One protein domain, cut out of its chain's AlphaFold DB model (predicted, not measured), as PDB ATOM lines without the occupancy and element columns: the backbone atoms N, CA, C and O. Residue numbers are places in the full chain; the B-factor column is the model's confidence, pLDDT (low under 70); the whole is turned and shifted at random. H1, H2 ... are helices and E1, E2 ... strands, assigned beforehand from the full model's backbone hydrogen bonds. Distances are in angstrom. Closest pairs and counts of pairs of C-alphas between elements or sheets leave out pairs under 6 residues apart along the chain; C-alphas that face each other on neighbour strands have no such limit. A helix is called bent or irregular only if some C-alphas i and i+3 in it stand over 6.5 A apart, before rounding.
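This is residues 190 to 213 and 220 to 321 of the 619 residues of an uncharacterized protein of Hymenobacter sp. 9PBR-1 (UniProt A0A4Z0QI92). This is a loose rod: H5 sits in the middle, with residues 193 to 194 of H1 and residues 266 to 271 of the long helix H3 packed on it and H2 close by. H3 runs out to one end, where the chain folds back through H4, and a small two-strand ribbon of E1 and E2 makes the other end. The printed part has 126 residues with five named helices and two named strands, in the order H1 E1 E2 H2 H3 H4 H5; the sheet, E1 - E2, is antiparallel and the class is mostly helix. The radius of gyration of the C-alphas is 18.8 A, and they span 70 by 28 by 23 A.

Find C-alpha 209 at (54.246, 236.407, 69.713), where E1 begins; it holds residues 209 to 211, and E2 holds residues 220 to 222. H1, residues 190 to 203, comes before them and is 19.9 A long. H2 is residues 251 to 259, 12.4 A. Look next for H3, residues 261 to 286, which runs 37.0 A from C-alpha 261 at (40.526, 219.619, 46.612). H4 is residues 293 to 300, 10.0 A, and H5, residues 309 to 320, runs 17.6 A to C-alpha 320 at (34.115, 220.005, 64.619). H5 is irregular, but only just: C-alphas 316 and 319 are 6.9 A apart.

Start at the sheet: N 209 and O 222 are 3.2 A apart, within hydrogen-bond range. Both strands are apart from H3, H4 and H5. H1 touches H5 about perpendicular, at 82 degrees, the closest C-alphas being those of Val 193 and Leu 317, 6.9 A. H1 also touches H3, with residues 192 to 196 alone, at a steep tilt of 44 degrees; the closest C-alphas are those of Val 192 and Phe 262, 6.4 A. H3 touches H5 at a steep tilt of 69 degrees, only just short of about perpendicular; the C-alphas of Ile 267 and Phe 312 come closest, 5.8 A. H2 and H5 only just touch, with 3 pairs of C-alphas within 8 A, Leu 254 and Lys 310 closest at 6.6 A. H2 and H3 touch only at the corner, and only just, with 3 such pairs, Glu 258 and Arg 264 closest at 4.8 A. H4 is close to H3 but not clearly touching, with the C-alphas of Ile 281 and Glu 295 closest at 6.8 A. Every O i to N i+4 pair is within hydrogen-bond range in H1, H2, H3 and H4; in H5, 6 of 8 are.

The C-alphas farthest apart are those of Arg 213 and Asn 287, 71.1 A. Residues 214 to 219 are not printed, and C-alphas 213 and 220 are 8.7 A apart across that cut. E2 to H2 is a long link, residues 223 to 250. Mean pLDDT of the printed part is 75.3; 33 residues are under 70, among them 204 to 213, 220 to 226 and 298 to 306.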
ATOM      1  N   THR A 190      34.530 213.602  58.036       87.94
ATOM      2  CA  THR A 190      35.193 213.876  59.320       87.94
ATOM      3  C   THR A 190      36.706 213.866  59.160       87.94
ATOM      4  O   THR A 190      37.387 214.784  59.614       87.94
ATOM      5  N   GLU A 191      37.252 212.853  58.486       90.00
ATOM      6  CA  GLU A 191      38.695 212.758  58.232       90.00
ATOM      7  C   GLU A 191      39.181 213.872  57.297       90.00
ATOM      8  O   GLU A 191      40.260 214.427  57.514       90.00
ATOM      9  N   VAL A 192      38.379 214.258  56.297       92.12
ATOM     10  CA  VAL A 192      38.672 215.400  55.414       92.12
ATOM     11  C   VAL A 192      38.777 216.695  56.217       92.12
ATOM     12  O   VAL A 192      39.788 217.392  56.115       92.12
ATOM     13  N   VAL A 193      37.769 216.995  57.041       88.75
ATOM     14  CA  VAL A 193      37.744 218.210  57.865       88.75
ATOM     15  C   VAL A 193      38.891 218.208  58.874       88.75
ATOM     16  O   VAL A 193      39.610 219.200  58.981       88.75
ATOM     17  N   ASN A 194      39.123 217.089  59.565       85.75
ATOM     18  CA  ASN A 194      40.191 216.975  60.556       85.75
ATOM     19  C   ASN A 194      41.576 217.202  59.943       85.75
ATOM     20  O   ASN A 194      42.347 218.003  60.468       85.75
ATOM     21  N   GLN A 195      41.887 216.543  58.824       87.81
ATOM     22  CA  GLN A 195      43.179 216.727  58.163       87.81
ATOM     23  C   GLN A 195      43.348 218.147  57.622       87.81
ATOM     24  O   GLN A 195      44.451 218.696  57.671       87.81
ATOM     25  N   TRP A 196      42.273 218.760  57.121       90.38
ATOM     26  CA  TRP A 196      42.319 220.146  56.673       90.38
ATOM     27  C   TRP A 196      42.571 221.117  57.832       90.38
ATOM     28  O   TRP A 196      43.421 221.999  57.701       90.38
ATOM     29  N   LEU A 197      41.905 220.935  58.978       84.12
ATOM     30  CA  LEU A 197      42.137 221.733  60.187       84.12
ATOM     31  C   LEU A 197      43.573 221.571  60.696       84.12
ATOM     32  O   LEU A 197      44.233 222.571  60.969       84.12
ATOM     33  N   ASP A 198      44.078 220.338  60.765       82.75
ATOM     34  CA  ASP A 198      45.431 220.045  61.248       82.75
ATOM     35  C   ASP A 198      46.501 220.657  60.322       82.75
ATOM     36  O   ASP A 198      47.463 221.269  60.793       82.75
ATOM     37  N   LYS A 199      46.304 220.573  58.998       84.50
ATOM     38  CA  LYS A 199      47.178 221.213  58.001       84.50
ATOM     39  C   LYS A 199      47.141 222.738  58.107       84.50
ATOM     40  O   LYS A 199      48.181 223.390  58.124       84.50
ATOM     41  N   THR A 200      45.946 223.308  58.217       81.50
ATOM     42  CA  THR A 200      45.761 224.759  58.329       81.50
ATOM     43  C   THR A 200      46.378 225.299  59.620       81.50
ATOM     44  O   THR A 200      46.973 226.373  59.622       81.50
ATOM     45  N   LEU A 201      46.310 224.525  60.706       75.00
ATOM     46  CA  LEU A 201      46.988 224.829  61.962       75.00
ATOM     47  C   LEU A 201      48.511 224.803  61.818       75.00
ATOM     48  O   LEU A 201      49.176 225.692  62.342       75.00
ATOM     49  N   SER A 202      49.070 223.821  61.100       72.00
ATOM     50  CA  SER A 202      50.518 223.780  60.851       72.00
ATOM     51  C   SER A 202      51.012 224.927  59.967       72.00
ATOM     52  O   SER A 202      52.138 225.390  60.145       72.00
ATOM     53  N   ASP A 203      50.167 225.402  59.052       70.69
ATOM     54  CA  ASP A 203      50.483 226.502  58.138       70.69
ATOM     55  C   ASP A 203      50.294 227.888  58.793       70.69
ATOM     56  O   ASP A 203      50.772 228.899  58.263       70.69
ATOM     57  N   ASP A 204      49.640 227.965  59.960       67.12
ATOM     58  CA  ASP A 204      49.416 229.224  60.669       67.12
ATOM     59  C   ASP A 204      50.689 229.725  61.371       67.12
ATOM     60  O   ASP A 204      50.973 229.455  62.540       67.12
ATOM     61  N   GLN A 205      51.455 230.540  60.648       55.78
ATOM     62  CA  GLN A 205      52.693 231.150  61.138       55.78
ATOM     63  C   GLN A 205      52.501 232.153  62.293       55.78
ATOM     64  O   GLN A 205      53.493 232.624  62.853       55.78
ATOM     65  N   SER A 206      51.265 232.512  62.669       54.28
ATOM     66  CA  SER A 206      51.010 233.523  63.709       54.28
ATOM     67  C   SER A 206      51.077 233.000  65.158       54.28
ATOM     68  O   SER A 206      51.040 233.786  66.108       54.28
ATOM     69  N   LEU A 207      51.317 231.697  65.338       51.66
ATOM     70  CA  LEU A 207      51.228 230.964  66.608       51.66
ATOM     71  C   LEU A 207      52.107 231.448  67.782       51.66
ATOM     72  O   LEU A 207      51.844 231.042  68.914       51.66
ATOM     73  N   VAL A 208      53.118 232.308  67.595       46.41
ATOM     74  CA  VAL A 208      53.961 232.764  68.719       46.41
ATOM     75  C   VAL A 208      54.380 234.233  68.601       46.41
ATOM     76  O   VAL A 208      55.411 234.558  68.012       46.41
ATOM     77  N   SER A 209      53.661 235.131  69.285       40.81
ATOM     78  CA  SER A 209      54.246 236.407  69.713       40.81
ATOM     79  C   SER A 209      54.910 236.214  71.075       40.81
ATOM     80  O   SER A 209      54.250 235.964  72.088       40.81
ATOM     81  N   SER A 210      56.241 236.294  71.105       43.62
ATOM     82  CA  SER A 210      57.018 236.305  72.347       43.62
ATOM     83  C   SER A 210      57.270 237.749  72.771       43.62
ATOM     84  O   SER A 210      58.301 238.339  72.467       43.62
ATOM     85  N   ALA A 211      56.316 238.341  73.487       41.69
ATOM     86  CA  ALA A 211      56.558 239.612  74.157       41.69
ATOM     87  C   ALA A 211      57.401 239.355  75.418       41.69
ATOM     88  O   ALA A 211      56.922 238.761  76.386       41.69
ATOM     89  N   ALA A 212      58.664 239.782  75.411       39.47
ATOM     90  CA  ALA A 212      59.457 239.864  76.632       39.47
ATOM     91  C   ALA A 212      58.886 240.991  77.510       39.47
ATOM     92  O   ALA A 212      58.796 242.136  77.066       39.47
ATOM     93  N   ARG A 213      58.485 240.689  78.750       40.38
ATOM     94  CA  ARG A 213      58.190 241.743  79.731       40.38
ATOM     95  C   ARG A 213      59.489 242.492  80.057       40.38
ATOM     96  O   ARG A 213      60.486 241.827  80.345       40.38
ATOM     97  N   THR A 220      55.519 234.612  78.334       44.47
ATOM     98  CA  THR A 220      54.126 234.298  77.989       44.47
ATOM     99  C   THR A 220      54.035 234.195  76.473       44.47
ATOM    100  O   THR A 220      54.124 235.213  75.785       44.47
ATOM    101  N   GLN A 221      53.907 232.979  75.945       49.91
ATOM    102  CA  GLN A 221      53.521 232.779  74.552       49.91
ATOM    103  C   GLN A 221      52.054 233.191  74.433       49.91
ATOM    104  O   GLN A 221      51.188 232.563  75.035       49.91
ATOM    105  N   LYS A 222      51.780 234.285  73.720       52.69
ATOM    106  CA  LYS A 222      50.423 234.584  73.265       52.69
ATOM    107  C   LYS A 222      50.310 234.045  71.849       52.69
ATOM    108  O   LYS A 222      51.009 234.532  70.956       52.69
ATOM    109  N   ALA A 223      49.457 233.043  71.666       55.88
ATOM    110  CA  ALA A 223      49.013 232.640  70.348       55.88
ATOM    111  C   ALA A 223      48.296 233.835  69.714       55.88
ATOM    112  O   ALA A 223      47.417 234.443  70.326       55.88
ATOM    113  N   VAL A 224      48.705 234.196  68.508       61.62
ATOM    114  CA  VAL A 224      47.897 235.001  67.600       61.62
ATOM    115  C   VAL A 224      47.531 234.031  66.486       61.62
ATOM    116  O   VAL A 224      48.361 233.222  66.095       61.62
ATOM    117  N   SER A 225      46.278 234.005  66.057       65.25
ATOM    118  CA  SER A 225      45.877 233.149  64.947       65.25
ATOM    119  C   SER A 225      45.030 233.956  63.985       65.25
ATOM    120  O   SER A 225      44.036 234.583  64.369       65.25
ATOM    121  N   ASN A 226      45.446 233.959  62.723       68.25
ATOM    122  CA  ASN A 226      44.657 234.539  61.640       68.25
ATOM    123  C   ASN A 226      43.561 233.580  61.158       68.25
ATOM    124  O   ASN A 226      42.700 233.986  60.390       68.25
ATOM    125  N   TRP A 227      43.577 232.331  61.624       71.69
ATOM    126  CA  TRP A 227      42.768 231.241  61.084       71.69
ATOM    127  C   TRP A 227      41.835 230.619  62.120       71.69
ATOM    128  O   TRP A 227      40.763 230.136  61.764       71.69
ATOM    129  N   PHE A 228      42.208 230.683  63.397       78.00
ATOM    130  CA  PHE A 228      41.513 230.075  64.522       78.00
ATOM    131  C   PHE A 228      41.168 231.115  65.586       78.00
ATOM    132  O   PHE A 228      41.817 232.155  65.720       78.00
ATOM    133  N   LEU A 229      40.112 230.849  66.347       74.94
ATOM    134  CA  LEU A 229      39.754 231.667  67.497       74.94
ATOM    135  C   LEU A 229      40.833 231.536  68.573       74.94
ATOM    136  O   LEU A 229      41.319 230.443  68.860       74.94
ATOM    137  N   VAL A 230      41.180 232.660  69.195       71.06
ATOM    138  CA  VAL A 230      42.128 232.722  70.311       71.06
ATOM    139  C   VAL A 230      41.396 233.241  71.542       71.06
ATOM    140  O   VAL A 230      40.810 234.321  71.506       71.06
ATOM    141  N   GLU A 231      41.471 232.500  72.643       74.06
ATOM    142  CA  GLU A 231      40.911 232.871  73.941       74.06
ATOM    143  C   GLU A 231      42.016 232.805  75.000       74.06
ATOM    144  O   GLU A 231      42.804 231.864  75.043       74.06
ATOM    145  N   ASN A 232      42.140 233.848  75.827       72.31
ATOM    146  CA  ASN A 232      43.193 233.961  76.848       72.31
ATOM    147  C   ASN A 232      44.634 233.788  76.316       72.31
ATOM    148  O   ASN A 232      45.543 233.402  77.048       72.31
ATOM    149  N   GLY A 233      44.864 234.120  75.040       64.25
ATOM    150  CA  GLY A 233      46.170 233.978  74.395       64.25
ATOM    151  C   GLY A 233      46.525 232.542  73.996       64.25
ATOM    152  O   GLY A 233      47.692 232.283  73.718       64.25
ATOM    153  N   GLN A 234      45.552 231.630  73.951       69.12
ATOM    154  CA  GLN A 234      45.688 230.270  73.427       69.12
ATOM    155  C   GLN A 234      44.662 230.034  72.317       69.12
ATOM    156  O   GLN A 234      43.602 230.657  72.317       69.12
ATOM    157  N   ILE A 235      44.965 229.145  71.366       73.31
ATOM    158  CA  ILE A 235      43.958 228.717  70.388       73.31
ATOM    159  C   ILE A 235      42.819 228.043  71.141       73.31
ATOM    160  O   ILE A 235      43.037 227.113  71.917       73.31
ATOM    161  N   LYS A 236      41.606 228.535  70.904       77.50
ATOM    162  CA  LYS A 236      40.397 227.971  71.473       77.50
ATOM    163  C   LYS A 236      40.145 226.617  70.822       77.50
ATOM    164  O   LYS A 236      40.056 226.516  69.595       77.50
ATOM    165  N   LEU A 237      40.043 225.594  71.661       75.56
ATOM    166  CA  LEU A 237      39.658 224.251  71.256       75.56
ATOM    167  C   LEU A 237      38.170 224.053  71.544       75.56
ATOM    168  O   LEU A 237      37.654 224.522  72.560       75.56
ATOM    169  N   ASP A 238      37.489 223.362  70.644       71.25
ATOM    170  CA  ASP A 238      36.137 222.873  70.854       71.25
ATOM    171  C   ASP A 238      36.133 221.843  71.995       71.25
ATOM    172  O   ASP A 238      36.958 220.929  72.030       71.25
ATOM    173  N   SER A 239      35.215 221.988  72.953       70.12
ATOM    174  CA  SER A 239      35.195 221.165  74.168       70.12
ATOM    175  C   SER A 239      34.794 219.709  73.927       70.12
ATOM    176  O   SER A 239      35.069 218.862  74.773       70.12
ATOM    177  N   ASN A 240      34.133 219.412  72.805       70.94
ATOM    178  CA  ASN A 240      33.628 218.075  72.492       70.94
ATOM    179  C   ASN A 240      34.628 217.278  71.650       70.94
ATOM    180  O   ASN A 240      34.787 216.074  71.832       70.94
ATOM    181  N   THR A 241      35.301 217.953  70.723       68.75
ATOM    182  CA  THR A 241      36.199 217.341  69.734       68.75
ATOM    183  C   THR A 241      37.673 217.591  70.033       68.75
ATOM    184  O   THR A 241      38.534 216.933  69.450       68.75
ATOM    185  N   ASN A 242      37.981 218.516  70.950       72.00
ATOM    186  CA  ASN A 242      39.332 218.980  71.263       72.00
ATOM    187  C   ASN A 242      40.087 219.505  70.024       72.00
ATOM    188  O   ASN A 242      41.318 219.439  69.954       72.00
ATOM    189  N   LYS A 243      39.347 220.000  69.021       77.31
ATOM    190  CA  LYS A 243      39.887 220.538  67.769       77.31
ATOM    191  C   LYS A 243      39.877 222.073  67.761       77.31
ATOM    192  O   LYS A 243      39.022 222.674  68.408       77.31
ATOM    193  N   PRO A 244      40.821 222.728  67.059       74.69
ATOM    194  CA  PRO A 244      40.841 224.182  66.916       74.69
ATOM    195  C   PRO A 244      39.557 224.723  66.291       74.69
ATOM    196  O   PRO A 244      39.065 224.158  65.317       74.69
ATOM    197  N   ILE A 245      39.063 225.854  66.794       76.19
ATOM    198  CA  ILE A 245      37.871 226.502  66.240       76.19
ATOM    199  C   ILE A 245      38.266 227.475  65.114       76.19
ATOM    200  O   ILE A 245      38.839 228.524  65.421       76.19
ATOM    201  N   PRO A 246      37.987 227.185  63.826       75.25
ATOM    202  CA  PRO A 246      38.275 228.087  62.715       75.25
ATOM    203  C   PRO A 246      37.415 229.357  62.732       75.25
ATOM    204  O   PRO A 246      36.233 229.337  63.069       75.25
ATOM    205  N   ARG A 247      38.011 230.460  62.276       73.38
ATOM    206  CA  ARG A 247      37.376 231.767  62.049       73.38
ATOM    207  C   ARG A 247      36.690 231.805  60.692       73.38
ATOM    208  O   ARG A 247      37.110 232.508  59.775       73.38
ATOM    209  N   THR A 248      35.658 230.990  60.536       70.94
ATOM    210  CA  THR A 248      34.954 230.798  59.262       70.94
ATOM    211  C   THR A 248      34.281 232.066  58.729       70.94
ATOM    212  O   THR A 248      33.875 232.130  57.567       70.94
ATOM    213  N   GLU A 249      34.177 233.115  59.549       68.56
ATOM    214  CA  GLU A 249      33.763 234.439  59.120       68.56
ATOM    215  C   GLU A 249      34.748 235.109  58.147       68.56
ATOM    216  O   GLU A 249      34.304 235.945  57.352       68.56
ATOM    217  N   LEU A 250      36.029 234.725  58.191       70.50
ATOM    218  CA  LEU A 250      37.117 235.321  57.423       70.50
ATOM    219  C   LEU A 250      37.185 234.786  55.978       70.50
ATOM    220  O   LEU A 250      37.178 233.569  55.770       70.50
ATOM    221  N   PRO A 251      37.314 235.667  54.966       71.62
ATOM    222  CA  PRO A 251      37.479 235.261  53.568       71.62
ATOM    223  C   PRO A 251      38.684 234.345  53.319       71.62
ATOM    224  O   PRO A 251      38.637 233.484  52.443       71.62
ATOM    225  N   GLU A 252      39.762 234.502  54.086       76.81
ATOM    226  CA  GLU A 252      40.996 233.725  53.959       76.81
ATOM    227  C   GLU A 252      40.766 232.237  54.242       76.81
ATOM    228  O   GLU A 252      41.274 231.385  53.512       76.81
ATOM    229  N   VAL A 253      39.942 231.932  55.248       77.75
ATOM    230  CA  VAL A 253      39.579 230.561  55.632       77.75
ATOM    231  C   VAL A 253      38.759 229.901  54.520       77.75
ATOM    232  O   VAL A 253      39.022 228.754  54.153       77.75
ATOM    233  N   LEU A 254      37.827 230.646  53.915       81.56
ATOM    234  CA  LEU A 254      37.063 230.177  52.758       81.56
ATOM    235  C   LEU A 254      37.968 229.917  51.548       81.56
ATOM    236  O   LEU A 254      37.919 228.832  50.976       81.56
ATOM    237  N   MET A 255      38.839 230.863  51.188       83.44
ATOM    238  CA  MET A 255      39.764 230.691  50.060       83.44
ATOM    239  C   MET A 255      40.693 229.488  50.243       83.44
ATOM    240  O   MET A 255      41.052 228.820  49.274       83.44
ATOM    241  N   ALA A 256      41.115 229.207  51.471       85.00
ATOM    242  CA  ALA A 256      41.955 228.057  51.761       85.00
ATOM    243  C   ALA A 256      41.201 226.731  51.656       85.00
ATOM    244  O   ALA A 256      41.743 225.769  51.111       85.00
ATOM    245  N   ALA A 257      39.951 226.688  52.121       87.19
ATOM    246  CA  ALA A 257      39.076 225.539  51.922       87.19
ATOM    247  C   ALA A 257      38.787 225.305  50.427       87.19
ATOM    248  O   ALA A 257      38.780 224.166  49.976       87.19
ATOM    249  N   GLU A 258      38.627 226.367  49.633       87.25
ATOM    250  CA  GLU A 258      38.415 226.265  48.181       87.25
ATOM    251  C   GLU A 258      39.655 225.810  47.400       87.25
ATOM    252  O   GLU A 258      39.529 225.224  46.320       87.25
ATOM    253  N   LYS A 259      40.856 226.071  47.927       90.06
ATOM    254  CA  LYS A 259      42.123 225.594  47.352       90.06
ATOM    255  C   LYS A 259      42.406 224.131  47.675       90.06
ATOM    256  O   LYS A 259      43.155 223.494  46.934       90.06
ATOM    257  N   ASP A 260      41.850 223.601  48.761       92.69
ATOM    258  CA  ASP A 260      41.986 222.190  49.097       92.69
ATOM    259  C   ASP A 260      40.969 221.349  48.298       92.69
ATOM    260  O   ASP A 260      39.764 221.593  48.383       92.69
ATOM    261  N   PRO A 261      41.416 220.362  47.499       91.81
ATOM    262  CA  PRO A 261      40.526 219.619  46.612       91.81
ATOM    263  C   PRO A 261      39.486 218.777  47.363       91.81
ATOM    264  O   PRO A 261      38.375 218.614  46.860       91.81
ATOM    265  N   PHE A 262      39.807 218.274  48.562       94.12
ATOM    266  CA  PHE A 262      38.868 217.481  49.354       94.12
ATOM    267  C   PHE A 262      37.820 218.380  50.005       94.12
ATOM    268  O   PHE A 262      36.626 218.119  49.862       94.12
ATOM    269  N   MET A 263      38.241 219.472  50.652       93.56
ATOM    270  CA  MET A 263      37.299 220.429  51.245       93.56
ATOM    271  C   MET A 263      36.396 221.062  50.193       93.56
ATOM    272  O   MET A 263      35.180 221.089  50.371       93.56
ATOM    273  N   ARG A 264      36.959 221.505  49.064       94.00
ATOM    274  CA  ARG A 264      36.170 222.001  47.935       94.00
ATOM    275  C   ARG A 264      35.154 220.963  47.465       94.00
ATOM    276  O   ARG A 264      33.993 221.308  47.275       94.00
ATOM    277  N   GLY A 265      35.568 219.703  47.319       92.62
ATOM    278  CA  GLY A 265      34.673 218.608  46.954       92.62
ATOM    279  C   GLY A 265      33.504 218.448  47.932       92.62
ATOM    280  O   GLY A 265      32.363 218.303  47.494       92.62
ATOM    281  N   GLN A 266      33.761 218.533  49.241       94.31
ATOM    282  CA  GLN A 266      32.719 218.467  50.273       94.31
ATOM    283  C   GLN A 266      31.770 219.678  50.228       94.31
ATOM    284  O   GLN A 266      30.556 219.504  50.329       94.31
ATOM    285  N   ILE A 267      32.292 220.892  50.015       91.06
ATOM    286  CA  ILE A 267      31.474 222.108  49.849       91.06
ATOM    287  C   ILE A 267      30.569 221.968  48.617       91.06
ATOM    288  O   ILE A 267      29.361 222.186  48.702       91.06
ATOM    289  N   ASP A 268      31.137 221.546  47.485       92.31
ATOM    290  CA  ASP A 268      30.407 221.353  46.230       92.31
ATOM    291  C   ASP A 268      29.376 220.213  46.335       92.31
ATOM    292  O   ASP A 268      28.342 220.239  45.665       92.31
ATOM    293  N   LEU A 269      29.628 219.192  47.165       92.50
ATOM    294  CA  LEU A 269      28.646 218.149  47.475       92.50
ATOM    295  C   LEU A 269      27.468 218.721  48.269       92.50
ATOM    296  O   LEU A 269      26.330 218.547  47.844       92.50
ATOM    297  N   LYS A 270      27.735 219.450  49.359       88.31
ATOM    298  CA  LYS A 270      26.691 220.082  50.181       88.31
ATOM    299  C   LYS A 270      25.838 221.062  49.386       88.31
ATOM    300  O   LYS A 270      24.615 221.057  49.509       88.31
ATOM    301  N   GLN A 271      26.471 221.840  48.513       89.00
ATOM    302  CA  GLN A 271      25.765 222.739  47.611       89.00
ATOM    303  C   GLN A 271      24.828 221.978  46.665       89.00
ATOM    304  O   GLN A 271      23.669 222.364  46.518       89.00
ATOM    305  N   ARG A 272      25.296 220.880  46.057       88.50
ATOM    306  CA  ARG A 272      24.473 220.043  45.170       88.50
ATOM    307  C   ARG A 272      23.328 219.351  45.909       88.50
ATOM    308  O   ARG A 272      22.219 219.322  45.390       88.50
ATOM    309  N   GLU A 273      23.574 218.821  47.107       87.50
ATOM    310  CA  GLU A 273      22.537 218.221  47.959       87.50
ATOM    311  C   GLU A 273      21.449 219.243  48.297       87.50
ATOM    312  O   GLU A 273      20.264 218.967  48.127       87.50
ATOM    313  N   HIS A 274      21.847 220.451  48.697       85.81
ATOM    314  CA  HIS A 274      20.906 221.521  49.001       85.81
ATOM    315  C   HIS A 274      20.090 221.945  47.773       85.81
ATOM    316  O   HIS A 274      18.871 222.067  47.862       85.81
ATOM    317  N   GLN A 275      20.732 222.109  46.612       85.00
ATOM    318  CA  GLN A 275      20.038 222.427  45.360       85.00
ATOM    319  C   GLN A 275      19.039 221.336  44.954       85.00
ATOM    320  O   GLN A 275      17.928 221.660  44.541       85.00
ATOM    321  N   ALA A 276      19.398 220.060  45.111       86.44
ATOM    322  CA  ALA A 276      18.501 218.945  44.814       86.44
ATOM    323  C   ALA A 276      17.272 218.931  45.739       86.44
ATOM    324  O   ALA A 276      16.161 218.685  45.274       86.44
ATOM    325  N   VAL A 277      17.451 219.244  47.028       84.31
ATOM    326  CA  VAL A 277      16.334 219.384  47.978       84.31
ATOM    327  C   VAL A 277      15.410 220.530  47.569       84.31
ATOM    328  O   VAL A 277      14.199 220.338  47.536       84.31
ATOM    329  N   LEU A 278      15.956 221.694  47.202       83.81
ATOM    330  CA  LEU A 278      15.146 222.830  46.746       83.81
ATOM    331  C   LEU A 278      14.334 222.486  45.489       83.81
ATOM    332  O   LEU A 278      13.137 222.753  45.455       83.81
ATOM    333  N   GLN A 279      14.949 221.830  44.501       84.19
ATOM    334  CA  GLN A 279      14.256 221.379  43.286       84.19
ATOM    335  C   GLN A 279      13.158 220.349  43.586       84.19
ATOM    336  O   GLN A 279      12.079 220.407  43.001       84.19
ATOM    337  N   ALA A 280      13.407 219.415  44.509       85.19
ATOM    338  CA  ALA A 280      12.411 218.426  44.912       85.19
ATOM    339  C   ALA A 280      11.216 219.074  45.634       85.19
ATOM    340  O   ALA A 280      10.071 218.712  45.367       85.19
ATOM    341  N   ILE A 281      11.467 220.053  46.510       83.19
ATOM    342  CA  ILE A 281      10.416 220.834  47.177       83.19
ATOM    343  C   ILE A 281       9.613 221.632  46.149       83.19
ATOM    344  O   ILE A 281       8.385 221.615  46.194       83.19
ATOM    345  N   GLU A 282      10.283 222.292  45.202       83.38
ATOM    346  CA  GLU A 282       9.625 223.051  44.137       83.38
ATOM    347  C   GLU A 282       8.711 222.152  43.293       83.38
ATOM    348  O   GLU A 282       7.545 222.486  43.082       83.38
ATOM    349  N   ALA A 283       9.189 220.968  42.896       85.56
ATOM    350  CA  ALA A 283       8.384 219.987  42.172       85.56
ATOM    351  C   ALA A 283       7.162 219.519  42.985       85.56
ATOM    352  O   ALA A 283       6.054 219.462  42.454       85.56
ATOM    353  N   LYS A 284       7.328 219.246  44.288       87.00
ATOM    354  CA  LYS A 284       6.213 218.887  45.182       87.00
ATOM    355  C   LYS A 284       5.179 220.003  45.295       87.00
ATOM    356  O   LYS A 284       3.983 219.732  45.252       87.00
ATOM    357  N   MET A 285       5.626 221.254  45.407       82.06
ATOM    358  CA  MET A 285       4.737 222.417  45.455       82.06
ATOM    359  C   MET A 285       3.970 222.604  44.143       82.06
ATOM    360  O   MET A 285       2.773 222.878  44.185       82.06
ATOM    361  N   GLN A 286       4.626 222.416  42.993       85.25
ATOM    362  CA  GLN A 286       3.978 222.464  41.675       85.25
ATOM    363  C   GLN A 286       2.949 221.337  41.493       85.25
ATOM    364  O   GLN A 286       1.895 221.555  40.900       85.25
ATOM    365  N   ASN A 287       3.222 220.157  42.053       90.44
ATOM    366  CA  ASN A 287       2.337 218.993  41.995       90.44
ATOM    367  C   ASN A 287       1.269 218.963  43.108       90.44
ATOM    368  O   ASN A 287       0.516 217.995  43.195       90.44
ATOM    369  N   TYR A 288       1.182 219.998  43.956       82.88
ATOM    370  CA  TYR A 288       0.284 220.062  45.121       82.88
ATOM    371  C   TYR A 288       0.451 218.897  46.115       82.88
ATOM    372  O   TYR A 288      -0.485 218.520  46.826       82.88
ATOM    373  N   GLU A 289       1.651 218.324  46.192       85.31
ATOM    374  CA  GLU A 289       1.983 217.288  47.165       85.31
ATOM    375  C   GLU A 289       2.180 217.889  48.564       85.31
ATOM    376  O   GLU A 289       2.606 219.036  48.736       85.31
ATOM    377  N   GLN A 290       1.873 217.111  49.607       81.44
ATOM    378  CA  GLN A 290       2.084 217.567  50.978       81.44
ATOM    379  C   GLN A 290       3.575 217.592  51.316       81.44
ATOM    380  O   GLN A 290       4.228 216.553  51.383       81.44
ATOM    381  N   LEU A 291       4.084 218.785  51.620       80.81
ATOM    382  CA  LEU A 291       5.426 218.961  52.165       80.81
ATOM    383  C   LEU A 291       5.533 218.337  53.562       80.81
ATOM    384  O   LEU A 291       4.621 218.501  54.392       80.81
ATOM    385  N   THR A 292       6.657 217.679  53.836       81.94
ATOM    386  CA  THR A 292       6.997 217.193  55.181       81.94
ATOM    387  C   THR A 292       7.179 218.372  56.151       81.94
ATOM    388  O   THR A 292       7.381 219.507  55.717       81.94
ATOM    389  N   PRO A 293       7.112 218.161  57.480       78.75
ATOM    390  CA  PRO A 293       7.341 219.234  58.454       78.75
ATOM    391  C   PRO A 293       8.684 219.964  58.269       78.75
ATOM    392  O   PRO A 293       8.750 221.179  58.440       78.75
ATOM    393  N   GLU A 294       9.725 219.238  57.866       75.69
ATOM    394  CA  GLU A 294      11.065 219.767  57.579       75.69
ATOM    395  C   GLU A 294      11.073 220.618  56.298       75.69
ATOM    396  O   GLU A 294      11.608 221.726  56.282       75.69
ATOM    397  N   GLU A 295      10.405 220.154  55.240       77.56
ATOM    398  CA  GLU A 295      10.241 220.903  53.988       77.56
ATOM    399  C   GLU A 295       9.407 222.176  54.202       77.56
ATOM    400  O   GLU A 295       9.729 223.235  53.664       77.56
ATOM    401  N   ARG A 296       8.378 222.118  55.057       73.06
ATOM    402  CA  ARG A 296       7.594 223.299  55.452       73.06
ATOM    403  C   ARG A 296       8.413 224.299  56.254       73.06
ATOM    404  O   ARG A 296       8.187 225.492  56.100       73.06
ATOM    405  N   GLN A 297       9.348 223.845  57.090       71.00
ATOM    406  CA  GLN A 297      10.284 224.747  57.766       71.00
ATOM    407  C   GLN A 297      11.227 225.419  56.767       71.00
ATOM    408  O   GLN A 297      11.416 226.628  56.859       71.00
ATOM    409  N   LEU A 298      11.756 224.680  55.786       69.94
ATOM    410  CA  LEU A 298      12.624 225.238  54.741       69.94
ATOM    411  C   LEU A 298      11.916 226.309  53.895       69.94
ATOM    412  O   LEU A 298      12.520 227.336  53.585       69.94
ATOM    413  N   VAL A 299      10.637 226.092  53.574       68.69
ATOM    414  CA  VAL A 299       9.784 227.060  52.864       68.69
ATOM    415  C   VAL A 299       9.357 228.218  53.779       68.69
ATOM    416  O   VAL A 299       9.352 229.370  53.356       68.69
ATOM    417  N   GLY A 300       9.022 227.934  55.041       58.19
ATOM    418  CA  GLY A 300       8.489 228.900  56.006       58.19
ATOM    419  C   GLY A 300       9.524 229.811  56.675       58.19
ATOM    420  O   GLY A 300       9.140 230.837  57.226       58.19
ATOM    421  N   GLN A 301      10.816 229.471  56.637       54.31
ATOM    422  CA  GLN A 301      11.902 230.279  57.215       54.31
ATOM    423  C   GLN A 301      12.558 231.267  56.225       54.31
ATOM    424  O   GLN A 301      13.628 231.783  56.525       54.31
ATOM    425  N   GLU A 302      11.991 231.514  55.034       50.09
ATOM    426  CA  GLU A 302      12.662 232.264  53.942       50.09
ATOM    427  C   GLU A 302      14.038 231.676  53.525       50.09
ATOM    428  O   GLU A 302      14.772 232.250  52.722       50.09
ATOM    429  N   THR A 303      14.373 230.461  53.973       49.53
ATOM    430  CA  THR A 303      15.564 229.676  53.588       49.53
ATOM    431  C   THR A 303      15.477 229.058  52.188       49.53
ATOM    432  O   THR A 303      16.228 228.142  51.859       49.53
ATOM    433  N   ILE A 304      14.583 229.573  51.344       51.62
ATOM    434  CA  ILE A 304      14.648 229.399  49.887       51.62
ATOM    435  C   ILE A 304      15.792 230.262  49.314       51.62
ATOM    436  O   ILE A 304      16.244 230.040  48.192       51.62
ATOM    437  N   ALA A 305      16.311 231.226  50.088       56.81
ATOM    438  CA  ALA A 305      17.513 231.958  49.717       56.81
ATOM    439  C   ALA A 305      18.687 230.983  49.489       56.81
ATOM    440  O   ALA A 305      18.961 230.138  50.350       56.81
ATOM    441  N   PRO A 306      19.399 231.087  48.353       65.19
ATOM    442  CA  PRO A 306      20.515 230.204  48.059       65.19
ATOM    443  C   PRO A 306      21.586 230.368  49.137       65.19
ATOM    444  O   PRO A 306      22.178 231.440  49.281       65.19
ATOM    445  N   LYS A 307      21.844 229.293  49.888       78.25
ATOM    446  CA  LYS A 307      22.972 229.241  50.821       78.25
ATOM    447  C   LYS A 307      24.267 229.535  50.076       78.25
ATOM    448  O   LYS A 307      24.507 229.036  48.972       78.25
ATOM    449  N   THR A 308      25.115 230.346  50.689       82.50
ATOM    450  CA  THR A 308      26.418 230.674  50.124       82.50
ATOM    451  C   THR A 308      27.415 229.554  50.404       82.50
ATOM    452  O   THR A 308      27.249 228.751  51.322       82.50
ATOM    453  N   ARG A 309      28.524 229.522  49.657       81.75
ATOM    454  CA  ARG A 309      29.642 228.608  49.954       81.75
ATOM    455  C   ARG A 309      30.167 228.744  51.380       81.75
ATOM    456  O   ARG A 309      30.558 227.747  51.978       81.75
ATOM    457  N   LYS A 310      30.134 229.957  51.934       82.69
ATOM    458  CA  LYS A 310      30.493 230.219  53.328       82.69
ATOM    459  C   LYS A 310      29.565 229.485  54.297       82.69
ATOM    460  O   LYS A 310      30.044 228.951  55.290       82.69
ATOM    461  N   ASP A 311      28.271 229.417  53.999       82.31
ATOM    462  CA  ASP A 311      27.295 228.711  54.836       82.31
ATOM    463  C   ASP A 311      27.526 227.196  54.809       82.31
ATOM    464  O   ASP A 311      27.506 226.557  55.857       82.31
ATOM    465  N   PHE A 312      27.857 226.625  53.647       85.25
ATOM    466  CA  PHE A 312      28.220 225.205  53.550       85.25
ATOM    467  C   PHE A 312      29.550 224.885  54.233       85.25
ATOM    468  O   PHE A 312      29.662 223.871  54.917       85.25
ATOM    469  N   LEU A 313      30.555 225.754  54.087       84.62
ATOM    470  CA  LEU A 313      31.815 225.606  54.810       84.62
ATOM    471  C   LEU A 313      31.587 225.677  56.322       84.62
ATOM    472  O   LEU A 313      32.151 224.869  57.054       84.62
ATOM    473  N   ASN A 314      30.735 226.599  56.782       80.81
ATOM    474  CA  ASN A 314      30.307 226.628  58.172       80.81
ATOM    475  C   ASN A 314      29.738 225.267  58.552       80.81
ATOM    476  O   ASN A 314      30.310 224.630  59.421       80.81
ATOM    477  N   GLU A 315      28.690 224.784  57.887       82.19
ATOM    478  CA  GLU A 315      28.045 223.498  58.204       82.19
ATOM    479  C   GLU A 315      29.007 222.303  58.247       82.19
ATOM    480  O   GLU A 315      28.812 221.406  59.064       82.19
ATOM    481  N   LEU A 316      30.046 222.293  57.408       84.81
ATOM    482  CA  LEU A 316      31.086 221.264  57.433       84.81
ATOM    483  C   LEU A 316      32.009 221.388  58.645       84.81
ATOM    484  O   LEU A 316      32.428 220.377  59.191       84.81
ATOM    485  N   LEU A 317      32.337 222.610  59.066       80.56
ATOM    486  CA  LEU A 317      33.261 222.859  60.171       80.56
ATOM    487  C   LEU A 317      32.558 222.893  61.534       80.56
ATOM    488  O   LEU A 317      33.168 222.491  62.518       80.56
ATOM    489  N   LEU A 318      31.289 223.321  61.617       71.12
ATOM    490  CA  LEU A 318      30.557 223.522  62.879       71.12
ATOM    491  C   LEU A 318      30.534 222.284  63.786       71.12
ATOM    492  O   LEU A 318      30.771 222.460  64.983       71.12
ATOM    493  N   PRO A 319      30.294 221.054  63.280       69.19
ATOM    494  CA  PRO A 319      30.310 219.849  64.109       69.19
ATOM    495  C   PRO A 319      31.677 219.571  64.745       69.19
ATOM    496  O   PRO A 319      31.765 218.830  65.720       69.19
ATOM    497  N   HIS A 320      32.732 220.173  64.198       64.06
ATOM    498  CA  HIS A 320      34.115 220.005  64.619       64.06
ATOM    499  C   HIS A 320      34.674 221.253  65.329       64.06
ATOM    500  O   HIS A 320      35.872 221.303  65.593       64.06
ATOM    501  N   ALA A 321      33.845 222.275  65.600       54.56
ATOM    502  CA  ALA A 321      34.342 223.617  65.912       54.56
ATOM    503  C   ALA A 321      33.494 224.506  66.848       54.56
ATOM    504  O   ALA A 321      33.842 225.674  67.011       54.56
TER     505      ALA A 321